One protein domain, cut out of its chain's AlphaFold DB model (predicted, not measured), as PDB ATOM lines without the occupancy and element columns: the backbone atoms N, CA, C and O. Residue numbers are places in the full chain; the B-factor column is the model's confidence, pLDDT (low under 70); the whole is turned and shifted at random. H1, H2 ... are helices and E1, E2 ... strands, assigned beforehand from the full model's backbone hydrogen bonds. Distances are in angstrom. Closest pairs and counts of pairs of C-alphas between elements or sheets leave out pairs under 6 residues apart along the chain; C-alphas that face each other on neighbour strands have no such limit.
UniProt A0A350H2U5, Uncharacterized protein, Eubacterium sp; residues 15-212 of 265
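Overview. This is residues 15 to 212 of the 265 residues of an uncharacterized protein of Eubacterium sp (UniProt A0A350H2U5). The chain is wound in stacked turns, a solenoid of parallel strands with three walls: E1, E4, the first parts of E7 and E8, E10 and E13 make one; E2, E5, the later parts of E7 and E8, E11, E14 and E16 the next; E3, E6, residues 93 to 94, E9, E12 and E15 the third. E7 bends by 110 degrees at residue 80 and E8 by 116 degrees at residue 109, joining the first two walls in one branched sheet; H2 packs beside E13 and E14 at the last turn. The printed part has 198 residues, with 16 named strands and two named helices in the order E1 to E14, H1, E15, H2, E16; the class is mostly strand, strands holding 93 of the 103 residues in named elements. It is compact, with a radius of gyration of the C-alphas of 15.6 A, and rounded, spanning 42 by 41 by 38 A.

Arrangement. Begin in the twisted branched sheet with the parallel neighbours E7, residues 75 to 88, and E8, residues 104 to 118; N 83 and O 111 are 2.8 A apart. On one side of E7 look for E4, residues 42 to 47, with N 45 and O 77 at 2.8 A, and E5, residues 50 to 54, with N 51 and O 82 at 2.8 A. The edge strand E1, residues 15 to 19, lies on one side of E4 and E7 on the other side, E1 parallel to E4 with N 17 and O 44 at 2.8 A; the edge strand E2, residues 22 to 26, lies on one side of E5 and E7 on the other side, E2 parallel to E5 with N 23 and O 50 at 2.8 A. On the other side of E8 find E10, residues 132 to 135, then E13, residues 167 to 169; also E11, residues 139 to 145, then E14, residues 173 to 178, and E16, residues 204 to 207. There N 107 and O 134, N 114 and O 141, and N 176 and O 205 are each 2.8 A apart, N 135 and O 168 and N 142 and O 175 each 2.9 A. E9, residues 128 to 130, E12, residues 161 to 163, and E15, residues 189 to 191, form a parallel sheet in that order, with N 162 and O 128 at 2.9 A and N 190 and O 161 at 3.0 A; with the branched sheet it makes a sandwich, two sheets face to face, over 31 pairs of C-alphas within 10 A. E3, residues 32 to 36, and E6, residues 66 to 70, are parallel, with N 35 and O 68 at 2.9 A. H2, residues 198 to 203, is on the branched sheet at a height of 4.6 A, only just over none of its strands, with 2 C-alphas falling on E16; the C-alphas of Val 169 and Ile 200, the closest of E13 and H2, are 5.6 A apart. H1, residues 180 to 183, only grazes that sheet and is too short for an O i to N i+4 pair; in H2 every such pair is within hydrogen-bond range.

Along the chain. Find C-alpha 15, where E1 begins, at (-31.620, 40.560, -32.835). E8 runs 24.0 A from C-alpha 104 at (-25.844, 27.922, -37.487); E7 measures 22.1 A, E11 19.7 A. E16 ends at C-alpha 207, (1.013, 27.092, -42.454).

Size, cuts and confidence. The C-alphas farthest apart, of Gly 21 and Glu 154, are 44.5 A apart, and the printed part has no cut. The long links are E5 to E6, E7 to E8 and E11 to E12. The mean pLDDT of the printed part is 80.5; 35 residues are under 70, among them 57 to 65, 146 to 157 and 208 to 212.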
ATOM      1  N   ILE A  15     -32.388  39.553 -33.558       89.25
ATOM      2  CA  ILE A  15     -31.620  40.560 -32.835       89.25
ATOM      3  C   ILE A  15     -30.490  41.040 -33.738       89.25
ATOM      4  O   ILE A  15     -29.675  40.256 -34.216       89.25
ATOM      5  N   ASN A  16     -30.433  42.353 -33.951       90.81
ATOM      6  CA  ASN A  16     -29.385  42.995 -34.735       90.81
ATOM      7  C   ASN A  16     -28.458  43.783 -33.810       90.81
ATOM      8  O   ASN A  16     -28.887  44.736 -33.159       90.81
ATOM      9  N   ILE A  17     -27.184  43.413 -33.795       90.94
ATOM     10  CA  ILE A  17     -26.119  44.147 -33.120       90.94
ATOM     11  C   ILE A  17     -25.318  44.847 -34.208       90.94
ATOM     12  O   ILE A  17     -24.639  44.210 -35.014       90.94
ATOM     13  N   LYS A  18     -25.415  46.175 -34.247       93.06
ATOM     14  CA  LYS A  18     -24.680  46.982 -35.217       93.06
ATOM     15  C   LYS A  18     -23.364  47.471 -34.615       93.06
ATOM     16  O   LYS A  18     -23.386  48.230 -33.651       93.06
ATOM     17  N   ILE A  19     -22.240  47.089 -35.217       86.38
ATOM     18  CA  ILE A  19     -20.901  47.573 -34.863       86.38
ATOM     19  C   ILE A  19     -20.508  48.668 -35.860       86.38
ATOM     20  O   ILE A  19     -20.426  48.430 -37.063       86.38
ATOM     21  N   THR A  20     -20.260  49.877 -35.358       82.25
ATOM     22  CA  THR A  20     -19.779  51.023 -36.151       82.25
ATOM     23  C   THR A  20     -18.581  51.675 -35.477       82.25
ATOM     24  O   THR A  20     -18.483  51.644 -34.249       82.25
ATOM     25  N   GLY A  21     -17.708  52.321 -36.252       75.88
ATOM     26  CA  GLY A  21     -16.506  52.962 -35.709       75.88
ATOM     27  C   GLY A  21     -15.516  51.946 -35.134       75.88
ATOM     28  O   GLY A  21     -15.533  50.784 -35.525       75.88
ATOM     29  N   VAL A  22     -14.650  52.370 -34.211       90.50
ATOM     30  CA  VAL A  22     -13.683  51.486 -33.538       90.50
ATOM     31  C   VAL A  22     -14.083  51.326 -32.076       90.50
ATOM     32  O   VAL A  22     -14.179  52.314 -31.350       90.50
ATOM     33  N   ASN A  23     -14.305  50.086 -31.652       85.31
ATOM     34  CA  ASN A  23     -14.767  49.722 -30.318       85.31
ATOM     35  C   ASN A  23     -13.716  48.835 -29.656       85.31
ATOM     36  O   ASN A  23     -13.190  47.926 -30.293       85.31
ATOM     37  N   ASN A  24     -13.430  49.088 -28.382       89.50
ATOM     38  CA  ASN A  24     -12.480  48.301 -27.605       89.50
ATOM     39  C   ASN A  24     -13.187  47.783 -26.356       89.50
ATOM     40  O   ASN A  24     -13.757  48.571 -25.599       89.50
ATOM     41  N   VAL A  25     -13.147  46.472 -26.153       86.44
ATOM     42  CA  VAL A  25     -13.647  45.801 -24.958       86.44
ATOM     43  C   VAL A  25     -12.459  45.131 -24.297       86.44
ATOM     44  O   VAL A  25     -11.861  44.229 -24.872       86.44
ATOM     45  N   VAL A  26     -12.132  45.584 -23.091       86.81
ATOM     46  CA  VAL A  26     -11.091  44.981 -22.261       86.81
ATOM     47  C   VAL A  26     -11.777  44.402 -21.041       86.81
ATOM     48  O   VAL A  26     -12.410  45.124 -20.263       86.81
ATOM     49  N   PHE A  27     -11.691  43.092 -20.890       81.19
ATOM     50  CA  PHE A  27     -12.218  42.422 -19.718       81.19
ATOM     51  C   PHE A  27     -11.188  42.441 -18.595       81.19
ATOM     52  O   PHE A  27     -10.008  42.242 -18.835       81.19
ATOM     53  N   ALA A  28     -11.640  42.653 -17.358       76.31
ATOM     54  CA  ALA A  28     -10.750  42.728 -16.196       76.31
ATOM     55  C   ALA A  28     -10.628  41.404 -15.412       76.31
ATOM     56  O   ALA A  28      -9.757  41.290 -14.560       76.31
ATOM     57  N   LYS A  29     -11.526  40.423 -15.620       76.25
ATOM     58  CA  LYS A  29     -11.547  39.130 -14.891       76.25
ATOM     59  C   LYS A  29     -12.467  38.094 -15.555       76.25
ATOM     60  O   LYS A  29     -13.498  38.493 -16.065       76.25
ATOM     61  N   LYS A  30     -12.195  36.784 -15.461       69.56
ATOM     62  CA  LYS A  30     -13.045  35.686 -16.015       69.56
ATOM     63  C   LYS A  30     -14.205  35.243 -15.068       69.56
ATOM     64  O   LYS A  30     -14.040  35.357 -13.845       69.56
ATOM     65  N   PRO A  31     -15.342  34.655 -15.545       68.12
ATOM     66  CA  PRO A  31     -15.739  34.385 -16.939       68.12
ATOM     67  C   PRO A  31     -16.360  35.618 -17.595       68.12
ATOM     68  O   PRO A  31     -16.997  36.414 -16.904       68.12
ATOM     69  N   MET A  32     -16.207  35.757 -18.911       77.94
ATOM     70  CA  MET A  32     -16.643  36.941 -19.652       77.94
ATOM     71  C   MET A  32     -17.336  36.542 -20.951       77.94
ATOM     72  O   MET A  32     -16.741  35.906 -21.818       77.94
ATOM     73  N   VAL A  33     -18.593  36.958 -21.087       86.38
ATOM     74  CA  VAL A  33     -19.358  36.852 -22.329       86.38
ATOM     75  C   VAL A  33     -19.793  38.257 -22.719       86.38
ATOM     76  O   VAL A  33     -20.404  38.948 -21.903       86.38
ATOM     77  N   LEU A  34     -19.450  38.708 -23.929       89.00
ATOM     78  CA  LEU A  34     -19.879  40.034 -24.392       89.00
ATOM     79  C   LEU A  34     -21.357  40.027 -24.794       89.00
ATOM     80  O   LEU A  34     -22.125  40.878 -24.351       89.00
ATOM     81  N   PHE A  35     -21.750  39.050 -25.610       89.06
ATOM     82  CA  PHE A  35     -23.128  38.838 -26.033       89.06
ATOM     83  C   PHE A  35     -23.573  37.429 -25.644       89.06
ATOM     84  O   PHE A  35     -23.107  36.446 -26.216       89.06
ATOM     85  N   ASP A  36     -24.464  37.349 -24.660       89.00
ATOM     86  CA  ASP A  36     -25.087  36.107 -24.209       89.00
ATOM     87  C   ASP A  36     -26.562  36.120 -24.613       89.00
ATOM     88  O   ASP A  36     -27.322  37.007 -24.213       89.00
ATOM     89  N   THR A  37     -26.945  35.190 -25.480       78.44
ATOM     90  CA  THR A  37     -28.259  35.197 -26.113       78.44
ATOM     91  C   THR A  37     -29.337  34.560 -25.241       78.44
ATOM     92  O   THR A  37     -30.463  35.046 -25.271       78.44
ATOM     93  N   ILE A  38     -29.025  33.512 -24.462       77.38
ATOM     94  CA  ILE A  38     -29.916  32.701 -23.584       77.38
ATOM     95  C   ILE A  38     -31.261  32.251 -24.228       77.38
ATOM     96  O   ILE A  38     -32.091  31.604 -23.592       77.38
ATOM     97  N   VAL A  39     -31.508  32.540 -25.505       74.62
ATOM     98  CA  VAL A  39     -32.738  32.222 -26.241       74.62
ATOM     99  C   VAL A  39     -32.376  31.720 -27.627       74.62
ATOM    100  O   VAL A  39     -31.420  32.217 -28.210       74.62
ATOM    101  N   HIS A  40     -33.173  30.803 -28.176       83.81
ATOM    102  CA  HIS A  40     -33.071  30.403 -29.580       83.81
ATOM    103  C   HIS A  40     -33.496  31.561 -30.481       83.81
ATOM    104  O   HIS A  40     -34.619  32.035 -30.342       83.81
ATOM    105  N   GLY A  41     -32.646  32.006 -31.403       88.75
ATOM    106  CA  GLY A  41     -32.986  33.099 -32.312       88.75
ATOM    107  C   GLY A  41     -32.012  33.298 -33.467       88.75
ATOM    108  O   GLY A  41     -31.086  32.518 -33.677       88.75
ATOM    109  N   ASN A  42     -32.222  34.385 -34.208       90.44
ATOM    110  CA  ASN A  42     -31.282  34.923 -35.185       90.44
ATOM    111  C   ASN A  42     -30.543  36.115 -34.573       90.44
ATOM    112  O   ASN A  42     -31.161  37.128 -34.247       90.44
ATOM    113  N   PHE A  43     -29.224  36.017 -34.467       92.69
ATOM    114  CA  PHE A  43     -28.348  37.059 -33.948       92.69
ATOM    115  C   PHE A  43     -27.442  37.552 -35.067       92.69
ATOM    116  O   PHE A  43     -26.501  36.872 -35.467       92.69
ATOM    117  N   ASN A  44     -27.729  38.741 -35.586       93.44
ATOM    118  CA  ASN A  44     -26.984  39.316 -36.696       93.44
ATOM    119  C   ASN A  44     -26.029  40.388 -36.177       93.44
ATOM    120  O   ASN A  44     -26.453  41.430 -35.672       93.44
ATOM    121  N   ILE A  45     -24.736  40.139 -36.339       94.38
ATOM    122  CA  ILE A  45     -23.668  41.102 -36.119       94.38
ATOM    123  C   ILE A  45     -23.386  41.783 -37.456       94.38
ATOM    124  O   ILE A  45     -22.859  41.167 -38.383       94.38
ATOM    125  N   ILE A  46     -23.782  43.048 -37.564       92.06
ATOM    126  CA  ILE A  46     -23.782  43.801 -38.821       92.06
ATOM    127  C   ILE A  46     -22.999  45.106 -38.693       92.06
ATOM    128  O   ILE A  46     -22.816  45.632 -37.595       92.06
ATOM    129  N   GLY A  47     -22.613  45.685 -39.825       84.19
ATOM    130  CA  GLY A  47     -22.000  47.013 -39.892       84.19
ATOM    131  C   GLY A  47     -20.602  46.988 -40.492       84.19
ATOM    132  O   GLY A  47     -20.169  45.988 -41.038       84.19
ATOM    133  N   ASP A  48     -19.915  48.116 -40.419       84.69
ATOM    134  CA  ASP A  48     -18.601  48.361 -41.024       84.69
ATOM    135  C   ASP A  48     -17.525  48.686 -39.977       84.69
ATOM    136  O   ASP A  48     -16.391  49.024 -40.313       84.69
ATOM    137  N   GLY A  49     -17.885  48.614 -38.694       74.25
ATOM    138  CA  GLY A  49     -16.996  48.931 -37.590       74.25
ATOM    139  C   GLY A  49     -16.030  47.809 -37.222       74.25
ATOM    140  O   GLY A  49     -16.112  46.672 -37.686       74.25
ATOM    141  N   ILE A  50     -15.122  48.153 -36.318       88.62
ATOM    142  CA  ILE A  50     -14.116  47.278 -35.730       88.62
ATOM    143  C   ILE A  50     -14.461  47.081 -34.252       88.62
ATOM    144  O   ILE A  50     -14.766  48.045 -33.544       88.62
ATOM    145  N   LEU A  51     -14.399  45.839 -33.789       89.88
ATOM    146  CA  LEU A  51     -14.505  45.443 -32.393       89.88
ATOM    147  C   LEU A  51     -13.219  44.714 -32.000       89.88
ATOM    148  O   LEU A  51     -12.972  43.602 -32.454       89.88
ATOM    149  N   ASN A  52     -12.413  45.351 -31.158       87.75
ATOM    150  CA  ASN A  52     -11.242  44.748 -30.537       87.75
ATOM    151  C   ASN A  52     -11.652  44.205 -29.167       87.75
ATOM    152  O   ASN A  52     -12.201  44.950 -28.352       87.75
ATOM    153  N   VAL A  53     -11.405  42.923 -28.927       87.00
ATOM    154  CA  VAL A  53     -11.701  42.245 -27.668       87.00
ATOM    155  C   VAL A  53     -10.406  41.710 -27.082       87.00
ATOM    156  O   VAL A  53      -9.705  40.918 -27.713       87.00
ATOM    157  N   ASP A  54     -10.131  42.138 -25.862       88.12
ATOM    158  CA  ASP A  54      -9.022  41.673 -25.049       88.12
ATOM    159  C   ASP A  54      -9.587  40.976 -23.804       88.12
ATOM    160  O   ASP A  54     -10.330  41.565 -23.004       88.12
ATOM    161  N   PHE A  55      -9.308  39.679 -23.689       82.69
ATOM    162  CA  PHE A  55      -9.700  38.880 -22.538       82.69
ATOM    163  C   PHE A  55      -8.565  38.903 -21.516       82.69
ATOM    164  O   PHE A  55      -7.450  38.520 -21.838       82.69
ATOM    165  N   CYS A  56      -8.875  39.272 -20.266       70.94
ATOM    166  CA  CYS A  56      -7.897  39.272 -19.175       70.94
ATOM    167  C   CYS A  56      -7.100  37.955 -19.086       70.94
ATOM    168  O   CYS A  56      -7.703  36.873 -19.026       70.94
ATOM    169  N   ASP A  57      -5.774  38.084 -18.989       65.12
ATOM    170  CA  ASP A  57      -4.793  36.997 -18.829       65.12
ATOM    171  C   ASP A  57      -4.452  36.706 -17.347       65.12
ATOM    172  O   ASP A  57      -3.559  35.921 -17.025       65.12
ATOM    173  N   ASP A  58      -5.172  37.326 -16.405       54.69
ATOM    174  CA  ASP A  58      -4.882  37.161 -14.982       54.69
ATOM    175  C   ASP A  58      -5.252  35.742 -14.499       54.69
ATOM    176  O   ASP A  58      -6.422  35.390 -14.329       54.69
ATOM    177  N   GLU A  59      -4.201  34.957 -14.256       52.00
ATOM    178  CA  GLU A  59      -4.143  33.643 -13.604       52.00
ATOM    179  C   GLU A  59      -4.891  32.478 -14.294       52.00
ATOM    180  O   GLU A  59      -6.103  32.289 -14.192       52.00
ATOM    181  N   VAL A  60      -4.091  31.597 -14.912       50.09
ATOM    182  CA  VAL A  60      -4.058  30.142 -14.653       50.09
ATOM    183  C   VAL A  60      -5.447  29.502 -14.459       50.09
ATOM    184  O   VAL A  60      -5.941  29.324 -13.349       50.09
ATOM    185  N   PHE A  61      -6.006  29.050 -15.584       56.06
ATOM    186  CA  PHE A  61      -6.862  27.861 -15.702       56.06
ATOM    187  C   PHE A  61      -8.058  27.787 -14.755       56.06
ATOM    188  O   PHE A  61      -8.066  27.090 -13.738       56.06
ATOM    189  N   SER A  62      -9.160  28.386 -15.179       48.69
ATOM    190  CA  SER A  62     -10.464  27.918 -14.728       48.69
ATOM    191  C   SER A  62     -11.300  27.575 -15.950       48.69
ATOM    192  O   SER A  62     -11.138  28.211 -16.987       48.69
ATOM    193  N   ASN A  63     -12.188  26.582 -15.832       50.53
ATOM    194  CA  ASN A  63     -13.197  26.185 -16.832       50.53
ATOM    195  C   ASN A  63     -14.237  27.306 -17.086       50.53
ATOM    196  O   ASN A  63     -15.437  27.059 -17.204       50.53
ATOM    197  N   LYS A  64     -13.800  28.562 -17.033       54.75
ATOM    198  CA  LYS A  64     -14.586  29.778 -17.078       54.75
ATOM    199  C   LYS A  64     -14.563  30.289 -18.507       54.75
ATOM    200  O   LYS A  64     -13.515  30.594 -19.055       54.75
ATOM    201  N   ILE A  65     -15.762  30.369 -19.060       67.50
ATOM    202  CA  ILE A  65     -16.043  30.681 -20.451       67.50
ATOM    203  C   ILE A  65     -15.624  32.122 -20.769       67.50
ATOM    204  O   ILE A  65     -16.128  33.061 -20.151       67.50
ATOM    205  N   ASN A  66     -14.719  32.276 -21.736       76.69
ATOM    206  CA  ASN A  66     -14.462  33.532 -22.437       76.69
ATOM    207  C   ASN A  66     -15.085  33.425 -23.828       76.69
ATOM    208  O   ASN A  66     -14.639  32.608 -24.626       76.69
ATOM    209  N   MET A  67     -16.119  34.216 -24.104       86.88
ATOM    210  CA  MET A  67     -16.824  34.228 -25.388       86.88
ATOM    211  C   MET A  67     -17.104  35.667 -25.815       86.88
ATOM    212  O   MET A  67     -17.476  36.521 -25.012       86.88
ATOM    213  N   VAL A  68     -16.983  35.943 -27.109       88.44
ATOM    214  CA  VAL A  68     -17.567  37.164 -27.674       88.44
ATOM    215  C   VAL A  68     -19.070  36.950 -27.827       88.44
ATOM    216  O   VAL A  68     -19.851  37.803 -27.419       88.44
ATOM    217  N   ILE A  69     -19.477  35.792 -28.357       90.56
ATOM    218  CA  ILE A  69     -20.884  35.441 -28.547       90.56
ATOM    219  C   ILE A  69     -21.138  34.020 -28.041       90.56
ATOM    220  O   ILE A  69     -20.625  33.053 -28.609       90.56
ATOM    221  N   ALA A  70     -21.964  33.908 -27.002       89.12
ATOM    222  CA  ALA A  70     -22.569  32.656 -26.567       89.12
ATOM    223  C   ALA A  70     -23.980  32.583 -27.160       89.12
ATOM    224  O   ALA A  70     -24.861  33.337 -26.765       89.12
ATOM    225  N   GLY A  71     -24.160  31.727 -28.162       84.44
ATOM    226  CA  GLY A  71     -25.353  31.666 -29.004       84.44
ATOM    227  C   GLY A  71     -26.484  30.801 -28.459       84.44
ATOM    228  O   GLY A  71     -27.613  30.995 -28.892       84.44
ATOM    229  N   HIS A  72     -26.228  29.883 -27.525       86.12
ATOM    230  CA  HIS A  72     -27.271  29.076 -26.875       86.12
ATOM    231  C   HIS A  72     -28.321  28.500 -27.847       86.12
ATOM    232  O   HIS A  72     -29.509  28.782 -27.739       86.12
ATOM    233  N   GLU A  73     -27.863  27.717 -28.824       89.00
ATOM    234  CA  GLU A  73     -28.672  27.066 -29.869       89.00
ATOM    235  C   GLU A  73     -29.292  28.041 -30.888       89.00
ATOM    236  O   GLU A  73     -30.296  27.737 -31.536       89.00
ATOM    237  N   SER A  74     -28.673  29.215 -31.051       90.81
ATOM    238  CA  SER A  74     -29.076  30.246 -32.012       90.81
ATOM    239  C   SER A  74     -28.279  30.242 -33.301       90.81
ATOM    240  O   SER A  74     -27.123  29.822 -33.359       90.81
ATOM    241  N   ASN A  75     -28.876  30.843 -34.324       93.62
ATOM    242  CA  ASN A  75     -28.178  31.197 -35.543       93.62
ATOM    243  C   ASN A  75     -27.458  32.533 -35.349       93.62
ATOM    244  O   ASN A  75     -28.059  33.523 -34.931       93.62
ATOM    245  N   ILE A  76     -26.172  32.570 -35.672       95.12
ATOM    246  CA  ILE A  76     -25.332  33.762 -35.610       95.12
ATOM    247  C   ILE A  76     -24.926  34.118 -37.037       95.12
ATOM    248  O   ILE A  76     -24.299  33.313 -37.719       95.12
ATOM    249  N   THR A  77     -25.247  35.329 -37.488       96.19
ATOM    250  CA  THR A  77     -24.808  35.850 -38.789       96.19
ATOM    251  C   THR A  77     -23.820  36.986 -38.591       96.19
ATOM    252  O   THR A  77     -24.101  37.928 -37.859       96.19
ATOM    253  N   PHE A  78     -22.689  36.927 -39.282       95.44
ATOM    254  CA  PHE A  78     -21.683  37.976 -39.327       95.44
ATOM    255  C   PHE A  78     -21.650  38.586 -40.733       95.44
ATOM    256  O   PHE A  78     -21.392  37.886 -41.719       95.44
ATOM    257  N   ASP A  79     -21.972  39.874 -40.838       93.75
ATOM    258  CA  ASP A  79     -22.099  40.580 -42.115       93.75
ATOM    259  C   ASP A  79     -21.512  41.993 -42.036       93.75
ATOM    260  O   ASP A  79     -22.198  42.976 -41.734       93.75
ATOM    261  N   GLY A  80     -20.203  42.064 -42.277       87.88
ATOM    262  CA  GLY A  80     -19.484  43.308 -42.538       87.88
ATOM    263  C   GLY A  80     -18.406  43.693 -41.522       87.88
ATOM    264  O   GLY A  80     -17.325  44.087 -41.970       87.88
ATOM    265  N   PRO A  81     -18.614  43.582 -40.193       90.44
ATOM    266  CA  PRO A  81     -17.683  44.184 -39.249       90.44
ATOM    267  C   PRO A  81     -16.347  43.437 -39.192       90.44
ATOM    268  O   PRO A  81     -16.154  42.382 -39.793       90.44
ATOM    269  N   THR A  82     -15.386  44.000 -38.467       92.94
ATOM    270  CA  THR A  82     -14.141  43.310 -38.113       92.94
ATOM    271  C   THR A  82     -14.131  43.013 -36.620       92.94
ATOM    272  O   THR A  82     -14.254  43.927 -35.813       92.94
ATOM    273  N   LEU A  83     -13.959  41.748 -36.251       94.88
ATOM    274  CA  LEU A  83     -13.702  41.302 -34.889       94.88
ATOM    275  C   LEU A  83     -12.219  40.951 -34.762       94.88
ATOM    276  O   LEU A  83     -11.738  40.065 -35.462       94.88
ATOM    277  N   ASN A  84     -11.516  41.622 -33.857       90.00
ATOM    278  CA  ASN A  84     -10.148  41.292 -33.482       90.00
ATOM    279  C   ASN A  84     -10.150  40.759 -32.055       90.00
ATOM    280  O   ASN A  84     -10.684  41.406 -31.156       90.00
ATOM    281  N   VAL A  85      -9.542  39.599 -31.853       90.00
ATOM    282  CA  VAL A  85      -9.300  38.997 -30.547       90.00
ATOM    283  C   VAL A  85      -7.800  38.800 -30.419       90.00
ATOM    284  O   VAL A  85      -7.194  38.101 -31.231       90.00
ATOM    285  N   GLU A  86      -7.193  39.436 -29.423       85.25
ATOM    286  CA  GLU A  86      -5.747  39.335 -29.209       85.25
ATOM    287  C   GLU A  86      -5.364  37.917 -28.781       85.25
ATOM    288  O   GLU A  86      -4.545  37.261 -29.421       85.25
ATOM    289  N   MET A  87      -6.030  37.404 -27.751       83.88
ATOM    290  CA  MET A  87      -5.745  36.090 -27.200       83.88
ATOM    291  C   MET A  87      -7.023  35.404 -26.721       83.88
ATOM    292  O   MET A  87      -7.894  36.031 -26.121       83.88
ATOM    293  N   THR A  88      -7.148  34.102 -26.971       83.69
ATOM    294  CA  THR A  88      -8.211  33.269 -26.400       83.69
ATOM    295  C   THR A  88      -7.755  31.826 -26.218       83.69
ATOM    296  O   THR A  88      -6.980  31.289 -27.008       83.69
ATOM    297  N   ASP A  89      -8.267  31.191 -25.171       79.44
ATOM    298  CA  ASP A  89      -8.109  29.772 -24.859       79.44
ATOM    299  C   ASP A  89      -9.389  28.949 -25.066       79.44
ATOM    300  O   ASP A  89      -9.407  27.734 -24.865       79.44
ATOM    301  N   MET A  90     -10.476  29.613 -25.464       81.19
ATOM    302  CA  MET A  90     -11.802  29.026 -25.635       81.19
ATOM    303  C   MET A  90     -12.490  29.543 -26.903       81.19
ATOM    304  O   MET A  90     -11.969  30.397 -27.630       81.19
ATOM    305  N   SER A  91     -13.683  29.012 -27.171       87.94
ATOM    306  CA  SER A  91     -14.547  29.470 -28.255       87.94
ATOM    307  C   SER A  91     -14.900  30.936 -28.080       87.94
ATOM    308  O   SER A  91     -15.466  31.309 -27.065       87.94
ATOM    309  N   ILE A  92     -14.632  31.762 -29.086       91.12
ATOM    310  CA  ILE A  92     -15.090  33.154 -29.113       91.12
ATOM    311  C   ILE A  92     -16.504  33.266 -29.687       91.12
ATOM    312  O   ILE A  92     -17.229  34.202 -29.357       91.12
ATOM    313  N   ILE A  93     -16.899  32.299 -30.517       93.75
ATOM    314  CA  ILE A  93     -18.240  32.145 -31.073       93.75
ATOM    315  C   ILE A  93     -18.651  30.696 -30.841       93.75
ATOM    316  O   ILE A  93     -17.971  29.777 -31.300       93.75
ATOM    317  N   ASN A  94     -19.760  30.497 -30.134       92.50
ATOM    318  CA  ASN A  94     -20.335  29.177 -29.924       92.50
ATOM    319  C   ASN A  94     -21.843  29.227 -30.153       92.50
ATOM    320  O   ASN A  94     -22.539  29.915 -29.412       92.50
ATOM    321  N   THR A  95     -22.363  28.519 -31.156       93.06
ATOM    322  CA  THR A  95     -23.819  28.443 -31.357       93.06
ATOM    323  C   THR A  95     -24.476  27.371 -30.498       93.06
ATOM    324  O   THR A  95     -25.688  27.394 -30.373       93.06
ATOM    325  N   CYS A  96     -23.727  26.428 -29.932       88.12
ATOM    326  CA  CYS A  96     -24.248  25.250 -29.240       88.12
ATOM    327  C   CYS A  96     -24.437  25.497 -27.733       88.12
ATOM    328  O   CYS A  96     -23.902  26.455 -27.171       88.12
ATOM    329  N   PHE A  97     -25.169  24.608 -27.052       83.75
ATOM    330  CA  PHE A  97     -25.325  24.654 -25.594       83.75
ATOM    331  C   PHE A  97     -25.314  23.261 -24.965       83.75
ATOM    332  O   PHE A  97     -26.074  22.375 -25.347       83.75
ATOM    333  N   GLY A  98     -24.456  23.057 -23.962       79.00
ATOM    334  CA  GLY A  98     -24.309  21.753 -23.313       79.00
ATOM    335  C   GLY A  98     -23.965  20.655 -24.325       79.00
ATOM    336  O   GLY A  98     -22.974  20.760 -25.038       79.00
ATOM    337  N   SER A  99     -24.786  19.605 -24.388       78.19
ATOM    338  CA  SER A  99     -24.665  18.523 -25.378       78.19
ATOM    339  C   SER A  99     -25.496  18.752 -26.648       78.19
ATOM    340  O   SER A  99     -25.636  17.838 -27.462       78.19
ATOM    341  N   ILE A 100     -26.132  19.917 -26.780       82.81
ATOM    342  CA  ILE A 100     -27.043  20.234 -27.873       82.81
ATOM    343  C   ILE A 100     -26.269  20.995 -28.948       82.81
ATOM    344  O   ILE A 100     -25.960  22.180 -28.828       82.81
ATOM    345  N   ASN A 101     -25.968  20.271 -30.024       87.94
ATOM    346  CA  ASN A 101     -25.143  20.732 -31.137       87.94
ATOM    347  C   ASN A 101     -25.994  21.382 -32.241       87.94
ATOM    348  O   ASN A 101     -25.971  20.950 -33.392       87.94
ATOM    349  N   ILE A 102     -26.807  22.369 -31.860       88.69
ATOM    350  CA  ILE A 102     -27.722  23.100 -32.751       88.69
ATOM    351  C   ILE A 102     -27.215  24.538 -32.930       88.69
ATOM    352  O   ILE A 102     -26.393  25.030 -32.152       88.69
ATOM    353  N   GLY A 103     -27.691  25.198 -33.982       90.94
ATOM    354  CA  GLY A 103     -27.422  26.596 -34.281       90.94
ATOM    355  C   GLY A 103     -26.413  26.728 -35.414       90.94
ATOM    356  O   GLY A 103     -25.463  25.947 -35.527       90.94
ATOM    357  N   LYS A 104     -26.645  27.704 -36.285       94.44
ATOM    358  CA  LYS A 104     -25.844  27.922 -37.487       94.44
ATOM    359  C   LYS A 104     -24.992  29.176 -37.358       94.44
ATOM    360  O   LYS A 104     -25.512  30.254 -37.088       94.44
ATOM    361  N   PHE A 105     -23.698  29.069 -37.629       96.75
ATOM    362  CA  PHE A 105     -22.839  30.232 -37.827       96.75
ATOM    363  C   PHE A 105     -22.748  30.562 -39.321       96.75
ATOM    364  O   PHE A 105     -22.406  29.705 -40.131       96.75
ATOM    365  N   THR A 106     -23.063  31.801 -39.696       97.62
ATOM    366  CA  THR A 106     -23.036  32.277 -41.084       97.62
ATOM    367  C   THR A 106     -22.095  33.469 -41.221       97.62
ATOM    368  O   THR A 106     -22.330  34.509 -40.611       97.62
ATOM    369  N   MET A 107     -21.070  33.361 -42.062       97.25
ATOM    370  CA  MET A 107     -20.142  34.448 -42.392       97.25
ATOM    371  C   MET A 107     -20.412  34.934 -43.823       97.25
ATOM    372  O   MET A 107     -20.108  34.241 -44.796       97.25
ATOM    373  N   LYS A 108     -21.003  36.126 -43.957       92.44
ATOM    374  CA  LYS A 108     -21.317  36.739 -45.260       92.44
ATOM    375  C   LYS A 108     -20.220  37.679 -45.740       92.44
ATOM    376  O   LYS A 108     -19.851  37.667 -46.909       92.44
ATOM    377  N   SER A 109     -19.710  38.513 -44.841       87.19
ATOM    378  CA  SER A 109     -18.674  39.504 -45.133       87.19
ATOM    379  C   SER A 109     -17.985  39.957 -43.838       87.19
ATOM    380  O   SER A 109     -18.401  39.567 -42.746       87.19
ATOM    381  N   GLY A 110     -16.920  40.758 -43.940       88.19
ATOM    382  CA  GLY A 110     -16.146  41.226 -42.782       88.19
ATOM    383  C   GLY A 110     -14.937  40.350 -42.452       88.19
ATOM    384  O   GLY A 110     -14.425  39.616 -43.304       88.19
ATOM    385  N   SER A 111     -14.426  40.455 -41.226       91.50
ATOM    386  CA  SER A 111     -13.241  39.706 -40.784       91.50
ATOM    387  C   SER A 111     -13.312  39.293 -39.318       91.50
ATOM    388  O   SER A 111     -13.731  40.075 -38.474       91.50
ATOM    389  N   ILE A 112     -12.847  38.085 -39.010       96.25
ATOM    390  CA  ILE A 112     -12.591  37.612 -37.647       96.25
ATOM    391  C   ILE A 112     -11.106  37.278 -37.564       96.25
ATOM    392  O   ILE A 112     -10.627  36.446 -38.332       96.25
ATOM    393  N   ASN A 113     -10.383  37.933 -36.663       91.62
ATOM    394  CA  ASN A 113      -8.944  37.778 -36.487       91.62
ATOM    395  C   ASN A 113      -8.662  37.362 -35.046       91.62
ATOM    396  O   ASN A 113      -9.059  38.064 -34.120       91.62
ATOM    397  N   ILE A 114      -7.989  36.230 -34.870       92.62
ATOM    398  CA  ILE A 114      -7.546  35.720 -33.574       92.62
ATOM    399  C   ILE A 114      -6.027  35.604 -33.628       92.62
ATOM    400  O   ILE A 114      -5.495  34.698 -34.275       92.62
ATOM    401  N   GLU A 115      -5.339  36.539 -32.976       86.31
ATOM    402  CA  GLU A 115      -3.876  36.642 -33.034       86.31
ATOM    403  C   GLU A 115      -3.178  35.555 -32.215       86.31
ATOM    404  O   GLU A 115      -2.045  35.175 -32.516       86.31
ATOM    405  N   THR A 116      -3.830  35.034 -31.178       85.19
ATOM    406  CA  THR A 116      -3.318  33.916 -30.383       85.19
ATOM    407  C   THR A 116      -4.462  33.040 -29.883       85.19
ATOM    408  O   THR A 116      -5.207  33.398 -28.977       85.19
ATOM    409  N   PHE A 117      -4.604  31.859 -30.476       85.69
ATOM    410  CA  PHE A 117      -5.493  30.804 -30.007       85.69
ATOM    411  C   PHE A 117      -4.676  29.711 -29.318       85.69
ATOM    412  O   PHE A 117      -3.902  28.998 -29.963       85.69
ATOM    413  N   MET A 118      -4.856  29.581 -28.005       80.44
ATOM    414  CA  MET A 118      -4.202  28.561 -27.189       80.44
ATOM    415  C   MET A 118      -5.162  27.416 -26.909       80.44
ATOM    416  O   MET A 118      -6.132  27.578 -26.178       80.44
ATOM    417  N   ASN A 119      -4.878  26.222 -27.421       65.69
ATOM    418  CA  ASN A 119      -5.706  25.068 -27.093       65.69
ATOM    419  C   ASN A 119      -5.139  24.312 -25.881       65.69
ATOM    420  O   ASN A 119      -4.153  23.581 -25.998       65.69
ATOM    421  N   TYR A 120      -5.732  24.531 -24.705       61.72
ATOM    422  CA  TYR A 120      -5.255  23.958 -23.440       61.72
ATOM    423  C   TYR A 120      -5.853  22.599 -23.087       61.72
ATOM    424  O   TYR A 120      -5.255  21.860 -22.299       61.72
ATOM    425  N   TYR A 121      -7.018  22.259 -23.643       58.06
ATOM    426  CA  TYR A 121      -7.748  21.054 -23.276       58.06
ATOM    427  C   TYR A 121      -8.054  20.205 -24.514       58.06
ATOM    428  O   TYR A 121      -8.643  20.703 -25.467       58.06
ATOM    429  N   PRO A 122      -7.715  18.903 -24.489       50.94
ATOM    430  CA  PRO A 122      -7.927  17.989 -25.613       50.94
ATOM    431  C   PRO A 122      -9.409  17.731 -25.940       50.94
ATOM    432  O   PRO A 122      -9.722  17.069 -26.925       50.94
ATOM    433  N   GLU A 123     -10.323  18.216 -25.101       51.91
ATOM    434  CA  GLU A 123     -11.757  17.993 -25.221       51.91
ATOM    435  C   GLU A 123     -12.417  19.220 -25.868       51.91
ATOM    436  O   GLU A 123     -12.831  20.150 -25.192       51.91
ATOM    437  N   TYR A 124     -12.518  19.208 -27.200       53.44
ATOM    438  CA  TYR A 124     -13.498  19.970 -27.995       53.44
ATOM    439  C   TYR A 124     -13.552  21.503 -27.838       53.44
ATOM    440  O   TYR A 124     -14.579  22.113 -28.141       53.44
ATOM    441  N   HIS A 125     -12.466  22.164 -27.441       73.31
ATOM    442  CA  HIS A 125     -12.413  23.626 -27.460       73.31
ATOM    443  C   HIS A 125     -11.838  24.119 -28.788       73.31
ATOM    444  O   HIS A 125     -10.638  24.037 -29.021       73.31
ATOM    445  N   ALA A 126     -12.706  24.623 -29.662       85.69
ATOM    446  CA  ALA A 126     -12.335  25.319 -30.892       85.69
ATOM    447  C   ALA A 126     -12.660  26.807 -30.763       85.69
ATOM    448  O   ALA A 126     -13.574  27.165 -30.024       85.69
ATOM    449  N   ALA A 127     -11.952  27.677 -31.482       90.31
ATOM    450  CA  ALA A 127     -12.216  29.113 -31.455       90.31
ATOM    451  C   ALA A 127     -13.614  29.457 -31.998       90.31
ATOM    452  O   ALA A 127     -14.268  30.376 -31.501       90.31
ATOM    453  N   ILE A 128     -14.089  28.693 -32.985       93.88
ATOM    454  CA  ILE A 128     -15.459  28.767 -33.499       93.88
ATOM    455  C   ILE A 128     -16.085  27.378 -33.405       93.88
ATOM    456  O   ILE A 128     -15.558  26.414 -33.962       93.88
ATOM    457  N   VAL A 129     -17.220  27.286 -32.717       92.44
ATOM    458  CA  VAL A 129     -18.006  26.057 -32.580       92.44
ATOM    459  C   VAL A 129     -19.424  26.331 -33.055       92.44
ATOM    460  O   VAL A 129     -20.065  27.278 -32.593       92.44
ATOM    461  N   ALA A 130     -19.927  25.509 -33.970       93.62
ATOM    462  CA  ALA A 130     -21.310  25.611 -34.401       93.62
ATOM    463  C   ALA A 130     -21.943  24.257 -34.730       93.62
ATOM    464  O   ALA A 130     -21.251  23.282 -35.028       93.62
ATOM    465  N   GLY A 131     -23.276  24.213 -34.711       92.56
ATOM    466  CA  GLY A 131     -24.039  23.084 -35.237       92.56
ATOM    467  C   GLY A 131     -23.764  22.917 -36.729       92.56
ATOM    468  O   GLY A 131     -23.288  21.867 -37.152       92.56
ATOM    469  N   ALA A 132     -23.956  23.996 -37.491       94.19
ATOM    470  CA  ALA A 132     -23.562  24.106 -38.893       94.19
ATOM    471  C   ALA A 132     -22.815  25.413 -39.177       94.19
ATOM    472  O   ALA A 132     -23.004  26.416 -38.484       94.19
ATOM    473  N   ILE A 133     -22.003  25.418 -40.235       96.25
ATOM    474  CA  ILE A 133     -21.266  26.602 -40.689       96.25
ATOM    475  C   ILE A 133     -21.569  26.876 -42.162       96.25
ATOM    476  O   ILE A 133     -21.469  25.993 -43.011       96.25
ATOM    477  N   GLU A 134     -21.890  28.123 -42.487       96.75
ATOM    478  CA  GLU A 134     -21.977  28.604 -43.864       96.75
ATOM    479  C   GLU A 134     -21.094  29.834 -44.048       96.75
ATOM    480  O   GLU A 134     -21.144  30.782 -43.265       96.75
ATOM    481  N   MET A 135     -20.295  29.841 -45.109       96.38
ATOM    482  CA  MET A 135     -19.464  30.981 -45.465       96.38
ATOM    483  C   MET A 135     -19.657  31.319 -46.942       96.38
ATOM    484  O   MET A 135     -19.403  30.505 -47.834       96.38
ATOM    485  N   THR A 136     -20.156  32.527 -47.197       90.44
ATOM    486  CA  THR A 136     -20.374  33.070 -48.548       90.44
ATOM    487  C   THR A 136     -19.410  34.214 -48.867       90.44
ATOM    488  O   THR A 136     -19.287  34.615 -50.022       90.44
ATOM    489  N   GLY A 137     -18.675  34.709 -47.866       81.75
ATOM    490  CA  GLY A 137     -17.650  35.735 -48.017       81.75
ATOM    491  C   GLY A 137     -16.920  36.035 -46.706       81.75
ATOM    492  O   GLY A 137     -17.081  35.342 -45.704       81.75
ATOM    493  N   GLY A 138     -16.093  37.083 -46.715       89.12
ATOM    494  CA  GLY A 138     -15.302  37.507 -45.554       89.12
ATOM    495  C   GLY A 138     -14.021  36.697 -45.328       89.12
ATOM    496  O   GLY A 138     -13.590  35.916 -46.182       89.12
ATOM    497  N   ARG A 139     -13.385  36.922 -44.173       91.25
ATOM    498  CA  ARG A 139     -12.131  36.267 -43.775       91.25
ATOM    499  C   ARG A 139     -12.168  35.796 -42.325       91.25
ATOM    500  O   ARG A 139     -12.558  36.558 -41.446       91.25
ATOM    501  N   ILE A 140     -11.668  34.591 -42.073       94.00
ATOM    502  CA  ILE A 140     -11.363  34.097 -40.726       94.00
ATOM    503  C   ILE A 140      -9.856  33.847 -40.654       94.00
ATOM    504  O   ILE A 140      -9.323  33.077 -41.447       94.00
ATOM    505  N   TYR A 141      -9.167  34.513 -39.733       90.75
ATOM    506  CA  TYR A 141      -7.751  34.318 -39.439       90.75
ATOM    507  C   TYR A 141      -7.585  33.838 -38.000       90.75
ATOM    508  O   TYR A 141      -8.096  34.474 -37.079       90.75
ATOM    509  N   ILE A 142      -6.876  32.727 -37.810       91.06
ATOM    510  CA  ILE A 142      -6.586  32.161 -36.490       91.06
ATOM    511  C   ILE A 142      -5.113  31.761 -36.441       91.06
ATOM    512  O   ILE A 142      -4.646  30.964 -37.258       91.06
ATOM    513  N   LYS A 143      -4.374  32.283 -35.466       85.88
ATOM    514  CA  LYS A 143      -3.002  31.869 -35.177       85.88
ATOM    515  C   LYS A 143      -2.958  31.000 -33.929       85.88
ATOM    516  O   LYS A 143      -3.219  31.456 -32.827       85.88
ATOM    517  N   TYR A 144      -2.614  29.738 -34.125       81.94
ATOM    518  CA  TYR A 144      -2.389  28.762 -33.080       81.94
ATOM    519  C   TYR A 144      -1.065  28.955 -32.383       81.94
ATOM    520  O   TYR A 144      -0.003  28.981 -33.015       81.94
ATOM    521  N   GLU A 145      -1.138  28.907 -31.063       78.69
ATOM    522  CA  GLU A 145       0.021  28.742 -30.211       78.69
ATOM    523  C   GLU A 145      -0.207  27.570 -29.261       78.69
ATOM    524  O   GLU A 145      -1.277  27.392 -28.678       78.69
ATOM    525  N   HIS A 146       0.807  26.720 -29.128       66.06
ATOM    526  CA  HIS A 146       0.778  25.641 -28.157       66.06
ATOM    527  C   HIS A 146       1.429  26.118 -26.870       66.06
ATOM    528  O   HIS A 146       2.606  26.469 -26.878       66.06
ATOM    529  N   ASN A 147       0.705  26.065 -25.751       61.09
ATOM    530  CA  ASN A 147       1.268  26.486 -24.470       61.09
ATOM    531  C   ASN A 147       2.033  25.371 -23.719       61.09
ATOM    532  O   ASN A 147       2.127  25.403 -22.501       61.09
ATOM    533  N   GLY A 148       2.539  24.332 -24.395       54.25
ATOM    534  CA  GLY A 148       3.462  23.335 -23.814       54.25
ATOM    535  C   GLY A 148       2.987  22.551 -22.570       54.25
ATOM    536  O   GLY A 148       3.736  21.726 -22.053       54.25
ATOM    537  N   TYR A 149       1.766  22.782 -22.077       50.56
ATOM    538  CA  TYR A 149       1.271  22.291 -20.785       50.56
ATOM    539  C   TYR A 149       0.867  20.809 -20.811       50.56
ATOM    540  O   TYR A 149       0.819  20.163 -19.763       50.56
ATOM    541  N   ARG A 150       0.599  20.254 -21.998       51.97
ATOM    542  CA  ARG A 150       0.418  18.820 -22.256       51.97
ATOM    543  C   ARG A 150       0.887  18.527 -23.669       51.97
ATOM    544  O   ARG A 150       0.500  19.251 -24.578       51.97
ATOM    545  N   GLU A 151       1.674  17.472 -23.870       52.94
ATOM    546  CA  GLU A 151       1.909  16.974 -25.225       52.94
ATOM    547  C   GLU A 151       0.553  16.736 -25.900       52.94
ATOM    548  O   GLU A 151      -0.341  16.144 -25.291       52.94
ATOM    549  N   LEU A 152       0.395  17.212 -27.139       53.81
ATOM    550  CA  LEU A 152      -0.709  16.803 -28.005       53.81
ATOM    551  C   LEU A 152      -0.664  15.274 -28.106       53.81
ATOM    552  O   LEU A 152       0.148  14.719 -28.852       53.81
ATOM    553  N   SER A 153      -1.465  14.595 -27.285       52.44
ATOM    554  CA  SER A 153      -1.602  13.144 -27.334       52.44
ATOM    555  C   SER A 153      -2.199  12.762 -28.681       52.44
ATOM    556  O   SER A 153      -3.090  13.459 -29.158       52.44
ATOM    557  N   GLU A 154      -1.783  11.632 -29.251       48.03
ATOM    558  CA  GLU A 154      -2.257  11.136 -30.556       48.03
ATOM    559  C   GLU A 154      -3.790  11.006 -30.666       48.03
ATOM    560  O   GLU A 154      -4.328  10.929 -31.765       48.03
ATOM    561  N   THR A 155      -4.507  10.984 -29.538       45.47
ATOM    562  CA  THR A 155      -5.966  10.829 -29.469       45.47
ATOM    563  C   THR A 155      -6.737  12.138 -29.294       45.47
ATOM    564  O   THR A 155      -7.964  12.113 -29.267       45.47
ATOM    565  N   ALA A 156      -6.051  13.268 -29.118       53.03
ATOM    566  CA  ALA A 156      -6.671  14.556 -28.839       53.03
ATOM    567  C   ALA A 156      -6.610  15.458 -30.070       53.03
ATOM    568  O   ALA A 156      -5.547  15.982 -30.388       53.03
ATOM    569  N   SER A 157      -7.748  15.653 -30.737       61.06
ATOM    570  CA  SER A 157      -7.857  16.654 -31.797       61.06
ATOM    571  C   SER A 157      -8.226  18.008 -31.192       61.06
ATOM    572  O   SER A 157      -9.215  18.116 -30.465       61.06
ATOM    573  N   ALA A 158      -7.426  19.031 -31.487       72.25
ATOM    574  CA  ALA A 158      -7.566  20.394 -30.981       72.25
ATOM    575  C   ALA A 158      -7.899  21.391 -32.120       72.25
ATOM    576  O   ALA A 158      -7.090  22.281 -32.401       72.25
ATOM    577  N   PRO A 159      -9.055  21.255 -32.804       83.38
ATOM    578  CA  PRO A 159      -9.407  22.027 -34.003       83.38
ATOM    579  C   PRO A 159      -9.704  23.501 -33.714       83.38
ATOM    580  O   PRO A 159     -10.014  23.879 -32.587       83.38
ATOM    581  N   ALA A 160      -9.606  24.350 -34.740       88.12
ATOM    582  CA  ALA A 160      -9.765  25.804 -34.607       88.12
ATOM    583  C   ALA A 160     -11.207  26.174 -34.893       88.12
ATOM    584  O   ALA A 160     -11.757  27.105 -34.307       88.12
ATOM    585  N   ILE A 161     -11.809  25.405 -35.796       92.88
ATOM    586  CA  ILE A 161     -13.190  25.522 -36.208       92.88
ATOM    587  C   ILE A 161     -13.813  24.128 -36.147       92.88
ATOM    588  O   ILE A 161     -13.260  23.164 -36.680       92.88
ATOM    589  N   VAL A 162     -14.972  24.029 -35.505       92.12
ATOM    590  CA  VAL A 162     -15.769  22.803 -35.437       92.12
ATOM    591  C   VAL A 162     -17.168  23.083 -35.954       92.12
ATOM    592  O   VAL A 162     -17.855  23.972 -35.450       92.12
ATOM    593  N   SER A 163     -17.591  22.275 -36.921       93.25
ATOM    594  CA  SER A 163     -18.994  22.089 -37.276       93.25
ATOM    595  C   SER A 163     -19.444  20.684 -36.875       93.25
ATOM    596  O   SER A 163     -18.792  19.690 -37.215       93.25
ATOM    597  N   TYR A 164     -20.559  20.577 -36.154       91.19
ATOM    598  CA  TYR A 164     -21.096  19.284 -35.725       91.19
ATOM    599  C   TYR A 164     -21.919  18.562 -36.796       91.19
ATOM    600  O   TYR A 164     -22.108  17.351 -36.692       91.19
ATOM    601  N   THR A 165     -22.391  19.262 -37.825       89.50
ATOM    602  CA  THR A 165     -23.113  18.654 -38.945       89.50
ATOM    603  C   THR A 165     -22.403  18.944 -40.258       89.50
ATOM    604  O   THR A 165     -21.611  18.119 -40.711       89.50
ATOM    605  N   ASP A 166     -22.636  20.121 -40.828       90.12
ATOM    606  CA  ASP A 166     -22.205  20.491 -42.169       90.12
ATOM    607  C   ASP A 166     -21.451  21.810 -42.153       90.12
ATOM    608  O   ASP A 166     -21.716  22.713 -41.351       90.12
ATOM    609  N   MET A 167     -20.504  21.929 -43.070       94.06
ATOM    610  CA  MET A 167     -19.836  23.181 -43.368       94.06
ATOM    611  C   MET A 167     -19.861  23.379 -44.878       94.06
ATOM    612  O   MET A 167     -19.465  22.487 -45.618       94.06
ATOM    613  N   ASN A 168     -20.353  24.532 -45.322       92.69
ATOM    614  CA  ASN A 168     -20.421  24.892 -46.735       92.69
ATOM    615  C   ASN A 168     -19.688  26.215 -46.954       92.69
ATOM    616  O   ASN A 168     -20.051  27.230 -46.348       92.69
ATOM    617  N   VAL A 169     -18.673  26.213 -47.817       87.62
ATOM    618  CA  VAL A 169     -17.879  27.409 -48.118       87.62
ATOM    619  C   VAL A 169     -17.961  27.712 -49.607       87.62
ATOM    620  O   VAL A 169     -17.254  27.141 -50.429       87.62
ATOM    621  N   SER A 170     -18.828  28.658 -49.957       83.38
ATOM    622  CA  SER A 170     -19.035  29.099 -51.343       83.38
ATOM    623  C   SER A 170     -18.297  30.397 -51.686       83.38
ATOM    624  O   SER A 170     -18.198  30.755 -52.859       83.38
ATOM    625  N   GLY A 171     -17.742  31.086 -50.684       76.94
ATOM    626  CA  GLY A 171     -16.912  32.276 -50.862       76.94
ATOM    627  C   GLY A 171     -16.168  32.674 -49.587       76.94
ATOM    628  O   GLY A 171     -16.515  32.233 -48.497       76.94
ATOM    629  N   GLY A 172     -15.148  33.526 -49.730       84.12
ATOM    630  CA  GLY A 172     -14.294  33.989 -48.629       84.12
ATOM    631  C   GLY A 172     -13.044  33.126 -48.399       84.12
ATOM    632  O   GLY A 172     -12.667  32.334 -49.260       84.12
ATOM    633  N   MET A 173     -12.350  33.340 -47.274       84.00
ATOM    634  CA  MET A 173     -11.079  32.665 -46.971       84.00
ATOM    635  C   MET A 173     -10.902  32.357 -45.482       84.00
ATOM    636  O   MET A 173     -11.153  33.209 -44.626       84.00
ATOM    637  N   ILE A 174     -10.387  31.166 -45.188       86.19
ATOM    638  CA  ILE A 174      -9.995  30.727 -43.849       86.19
ATOM    639  C   ILE A 174      -8.477  30.554 -43.830       86.19
ATOM    640  O   ILE A 174      -7.908  29.834 -44.647       86.19
ATOM    641  N   ILE A 175      -7.810  31.224 -42.899       85.12
ATOM    642  CA  ILE A 175      -6.358  31.196 -42.747       85.12
ATOM    643  C   ILE A 175      -6.049  30.731 -41.330       85.12
ATOM    644  O   ILE A 175      -6.395  31.401 -40.359       85.12
ATOM    645  N   ILE A 176      -5.380  29.590 -41.217       84.62
ATOM    646  CA  ILE A 176      -4.978  29.009 -39.941       84.62
ATOM    647  C   ILE A 176      -3.458  28.904 -39.925       84.62
ATOM    648  O   ILE A 176      -2.845  28.310 -40.807       84.62
ATOM    649  N   THR A 177      -2.829  29.511 -38.929       83.62
ATOM    650  CA  THR A 177      -1.367  29.526 -38.809       83.62
ATOM    651  C   THR A 177      -0.927  28.986 -37.466       83.62
ATOM    652  O   THR A 177      -1.744  28.942 -36.560       83.62
ATOM    653  N   GLY A 178       0.318  28.548 -37.317       76.81
ATOM    654  CA  GLY A 178       0.844  28.060 -36.037       76.81
ATOM    655  C   GLY A 178       1.967  27.053 -36.224       76.81
ATOM    656  O   GLY A 178       2.123  26.516 -37.310       76.81
ATOM    657  N   ALA A 179       2.762  26.780 -35.191       73.94
ATOM    658  CA  ALA A 179       3.961  25.949 -35.332       73.94
ATOM    659  C   ALA A 179       3.683  24.600 -36.033       73.94
ATOM    660  O   ALA A 179       2.663  23.948 -35.796       73.94
ATOM    661  N   LYS A 180       4.599  24.176 -36.914       71.19
ATOM    662  CA  LYS A 180       4.409  23.014 -37.799       71.19
ATOM    663  C   LYS A 180       4.050  21.742 -37.031       71.19
ATOM    664  O   LYS A 180       3.178  20.995 -37.453       71.19
ATOM    665  N   GLU A 181       4.696  21.511 -35.898       72.44
ATOM    666  CA  GLU A 181       4.456  20.370 -35.018       72.44
ATOM    667  C   GLU A 181       3.031  20.317 -34.444       72.44
ATOM    668  O   GLU A 181       2.562  19.235 -34.089       72.44
ATOM    669  N   ILE A 182       2.343  21.460 -34.369       72.75
ATOM    670  CA  ILE A 182       0.943  21.571 -33.945       72.75
ATOM    671  C   ILE A 182       0.035  21.244 -35.126       72.75
ATOM    672  O   ILE A 182      -0.885  20.440 -34.987       72.75
ATOM    673  N   LEU A 183       0.305  21.855 -36.281       74.62
ATOM    674  CA  LEU A 183      -0.508  21.707 -37.489       74.62
ATOM    675  C   LEU A 183      -0.412  20.300 -38.095       74.62
ATOM    676  O   LEU A 183      -1.392  19.801 -38.627       74.62
ATOM    677  N   ASP A 184       0.740  19.633 -37.987       73.88
ATOM    678  CA  ASP A 184       0.923  18.256 -38.472       73.88
ATOM    679  C   ASP A 184       0.155  17.225 -37.614       73.88
ATOM    680  O   ASP A 184      -0.061  16.098 -38.061       73.88
ATOM    681  N   LYS A 185      -0.229  17.584 -36.380       70.75
ATOM    682  CA  LYS A 185      -0.905  16.697 -35.416       70.75
ATOM    683  C   LYS A 185      -2.395  16.983 -35.239       70.75
ATOM    684  O   LYS A 185      -3.080  16.165 -34.635       70.75
ATOM    685  N   ASN A 186      -2.884  18.122 -35.722       70.94
ATOM    686  CA  ASN A 186      -4.264  18.548 -35.532       70.94
ATOM    687  C   ASN A 186      -4.941  18.804 -36.867       70.94
ATOM    688  O   ASN A 186      -4.408  19.528 -37.707       70.94
ATOM    689  N   ASP A 187      -6.163  18.300 -37.006       79.69
ATOM    690  CA  ASP A 187      -7.049  18.761 -38.062       79.69
ATOM    691  C   ASP A 187      -7.505  20.187 -37.710       79.69
ATOM    692  O   ASP A 187      -8.184  20.386 -36.700       79.69
ATOM    693  N   PRO A 188      -7.136  21.211 -38.500       82.31
ATOM    694  CA  PRO A 188      -7.419  22.603 -38.156       82.31
ATOM    695  C   PRO A 188      -8.921  22.922 -38.221       82.31
ATOM    696  O   PRO A 188      -9.391  23.863 -37.580       82.31
ATOM    697  N   ILE A 189      -9.677  22.123 -38.975       88.81
ATOM    698  CA  ILE A 189     -11.132  22.180 -39.080       88.81
ATOM    699  C   ILE A 189     -11.673  20.761 -38.914       88.81
ATOM    700  O   ILE A 189     -11.164  19.840 -39.546       88.81
ATOM    701  N   ILE A 190     -12.732  20.594 -38.125       88.88
ATOM    702  CA  ILE A 190     -13.503  19.346 -38.065       88.88
ATOM    703  C   ILE A 190     -14.931  19.607 -38.526       88.88
ATOM    704  O   ILE A 190     -15.576  20.558 -38.088       88.88
ATOM    705  N   VAL A 191     -15.435  18.712 -39.373       89.25
ATOM    706  CA  VAL A 191     -16.841  18.651 -39.786       89.25
ATOM    707  C   VAL A 191     -17.345  17.245 -39.475       89.25
ATOM    708  O   VAL A 191     -16.974  16.290 -40.157       89.25
ATOM    709  N   ALA A 192     -18.128  17.094 -38.408       85.06
ATOM    710  CA  ALA A 192     -18.450  15.773 -37.866       85.06
ATOM    711  C   ALA A 192     -19.494  14.996 -38.690       85.06
ATOM    712  O   ALA A 192     -19.453  13.767 -38.702       85.06
ATOM    713  N   GLY A 193     -20.417  15.677 -39.378       75.19
ATOM    714  CA  GLY A 193     -21.481  15.020 -40.141       75.19
ATOM    715  C   GLY A 193     -21.020  14.505 -41.504       75.19
ATOM    716  O   GLY A 193     -21.276  13.350 -41.847       75.19
ATOM    717  N   THR A 194     -20.331  15.347 -42.275       78.19
ATOM    718  CA  THR A 194     -19.996  15.078 -43.686       78.19
ATOM    719  C   THR A 194     -18.498  15.003 -43.989       78.19
ATOM    720  O   THR A 194     -18.117  14.597 -45.089       78.19
ATOM    721  N   GLY A 195     -17.635  15.314 -43.019       84.38
ATOM    722  CA  GLY A 195     -16.198  15.456 -43.249       84.38
ATOM    723  C   GLY A 195     -15.854  16.709 -44.061       84.38
ATOM    724  O   GLY A 195     -16.707  17.532 -44.383       84.38
ATOM    725  N   ILE A 196     -14.570  16.884 -44.376       83.31
ATOM    726  CA  ILE A 196     -14.091  18.086 -45.073       83.31
ATOM    727  C   ILE A 196     -14.263  17.930 -46.593       83.31
ATOM    728  O   ILE A 196     -13.521  17.177 -47.239       83.31
ATOM    729  N   GLY A 197     -15.211  18.683 -47.157       75.75
ATOM    730  CA  GLY A 197     -15.431  18.834 -48.598       75.75
ATOM    731  C   GLY A 197     -14.314  19.600 -49.318       75.75
ATOM    732  O   GLY A 197     -13.458  20.236 -48.699       75.75
ATOM    733  N   ASP A 198     -14.281  19.514 -50.649       74.25
ATOM    734  CA  ASP A 198     -13.245  20.174 -51.459       74.25
ATOM    735  C   ASP A 198     -13.398  21.700 -51.491       74.25
ATOM    736  O   ASP A 198     -12.405  22.420 -51.562       74.25
ATOM    737  N   ASP A 199     -14.625  22.198 -51.373       72.25
ATOM    738  CA  ASP A 199     -14.954  23.612 -51.191       72.25
ATOM    739  C   ASP A 199     -14.257  24.199 -49.951       72.25
ATOM    740  O   ASP A 199     -13.575  25.222 -50.043       72.25
ATOM    741  N   ILE A 200     -14.307  23.484 -48.823       79.00
ATOM    742  CA  ILE A 200     -13.627  23.874 -47.581       79.00
ATOM    743  C   ILE A 200     -12.106  23.838 -47.765       79.00
ATOM    744  O   ILE A 200     -11.418  24.781 -47.376       79.00
ATOM    745  N   LYS A 201     -11.563  22.777 -48.382       74.88
ATOM    746  CA  LYS A 201     -10.111  22.656 -48.630       74.88
ATOM    747  C   LYS A 201      -9.586  23.791 -49.504       74.88
ATOM    748  O   LYS A 201      -8.490  24.280 -49.259       74.88
ATOM    749  N   ASN A 202     -10.357  24.207 -50.506       69.50
ATOM    750  CA  ASN A 202      -9.975  25.276 -51.426       69.50
ATOM    751  C   ASN A 202     -10.008  26.662 -50.768       69.50
ATOM    752  O   ASN A 202      -9.247  27.543 -51.164       69.50
ATOM    753  N   ALA A 203     -10.870  26.857 -49.770       71.00
ATOM    754  CA  ALA A 203     -10.961  28.101 -49.011       71.00
ATOM    755  C   ALA A 203      -9.958  28.188 -47.846       71.00
ATOM    756  O   ALA A 203      -9.835  29.248 -47.228       71.00
ATOM    757  N   LEU A 204      -9.257  27.092 -47.537       80.00
ATOM    758  CA  LEU A 204      -8.403  26.949 -46.363       80.00
ATOM    759  C   LEU A 204      -6.909  27.075 -46.710       80.00
ATOM    760  O   LEU A 204      -6.363  26.315 -47.507       80.00
ATOM    761  N   LEU A 205      -6.217  27.986 -46.025       76.44
ATOM    762  CA  LEU A 205      -4.759  28.112 -46.032       76.44
ATOM    763  C   LEU A 205      -4.196  27.756 -44.650       76.44
ATOM    764  O   LEU A 205      -4.592  28.358 -43.656       76.44
ATOM    765  N   VAL A 206      -3.263  26.798 -44.592       76.88
ATOM    766  CA  VAL A 206      -2.651  26.296 -43.344       76.88
ATOM    767  C   VAL A 206      -1.127  26.378 -43.423       76.88
ATOM    768  O   VAL A 206      -0.551  25.943 -44.422       76.88
ATOM    769  N   GLY A 207      -0.450  26.938 -42.411       70.81
ATOM    770  CA  GLY A 207       1.013  27.092 -42.454       70.81
ATOM    771  C   GLY A 207       1.678  27.637 -41.186       70.81
ATOM    772  O   GLY A 207       1.037  28.257 -40.346       70.81
ATOM    773  N   ASP A 208       2.985  27.404 -41.057       64.94
ATOM    774  CA  ASP A 208       3.767  27.664 -39.837       64.94
ATOM    775  C   ASP A 208       3.985  29.146 -39.511       64.94
ATOM    776  O   ASP A 208       3.960  29.560 -38.353       64.94
ATOM    777  N   SER A 209       4.157  29.951 -40.551       58.31
ATOM    778  CA  SER A 209       4.288  31.397 -40.498       58.31
ATOM    779  C   SER A 209       3.840  31.967 -41.840       58.31
ATOM    780  O   SER A 209       4.526  31.848 -42.856       58.31
ATOM    781  N   PHE A 210       2.657  32.576 -41.880       49.75
ATOM    782  CA  PHE A 210       2.257  33.345 -43.053       49.75
ATOM    783  C   PHE A 210       2.710  34.787 -42.881       49.75
ATOM    784  O   PHE A 210       2.050  35.590 -42.227       49.75
ATOM    785  N   ASP A 211       3.823  35.135 -43.520       43.94
ATOM    786  CA  ASP A 211       4.104  36.532 -43.821       43.94
ATOM    787  C   ASP A 211       3.224  36.951 -45.012       43.94
ATOM    788  O   ASP A 211       3.594  36.783 -46.177       43.94
ATOM    789  N   ILE A 212       2.024  37.468 -44.724       39.22
ATOM    790  CA  ILE A 212       1.078  37.962 -45.741       39.22
ATOM    791  C   ILE A 212       1.717  39.059 -46.609       39.22
ATOM    792  O   ILE A 212       1.350  39.189 -47.775       39.22
TER     793      ILE A 212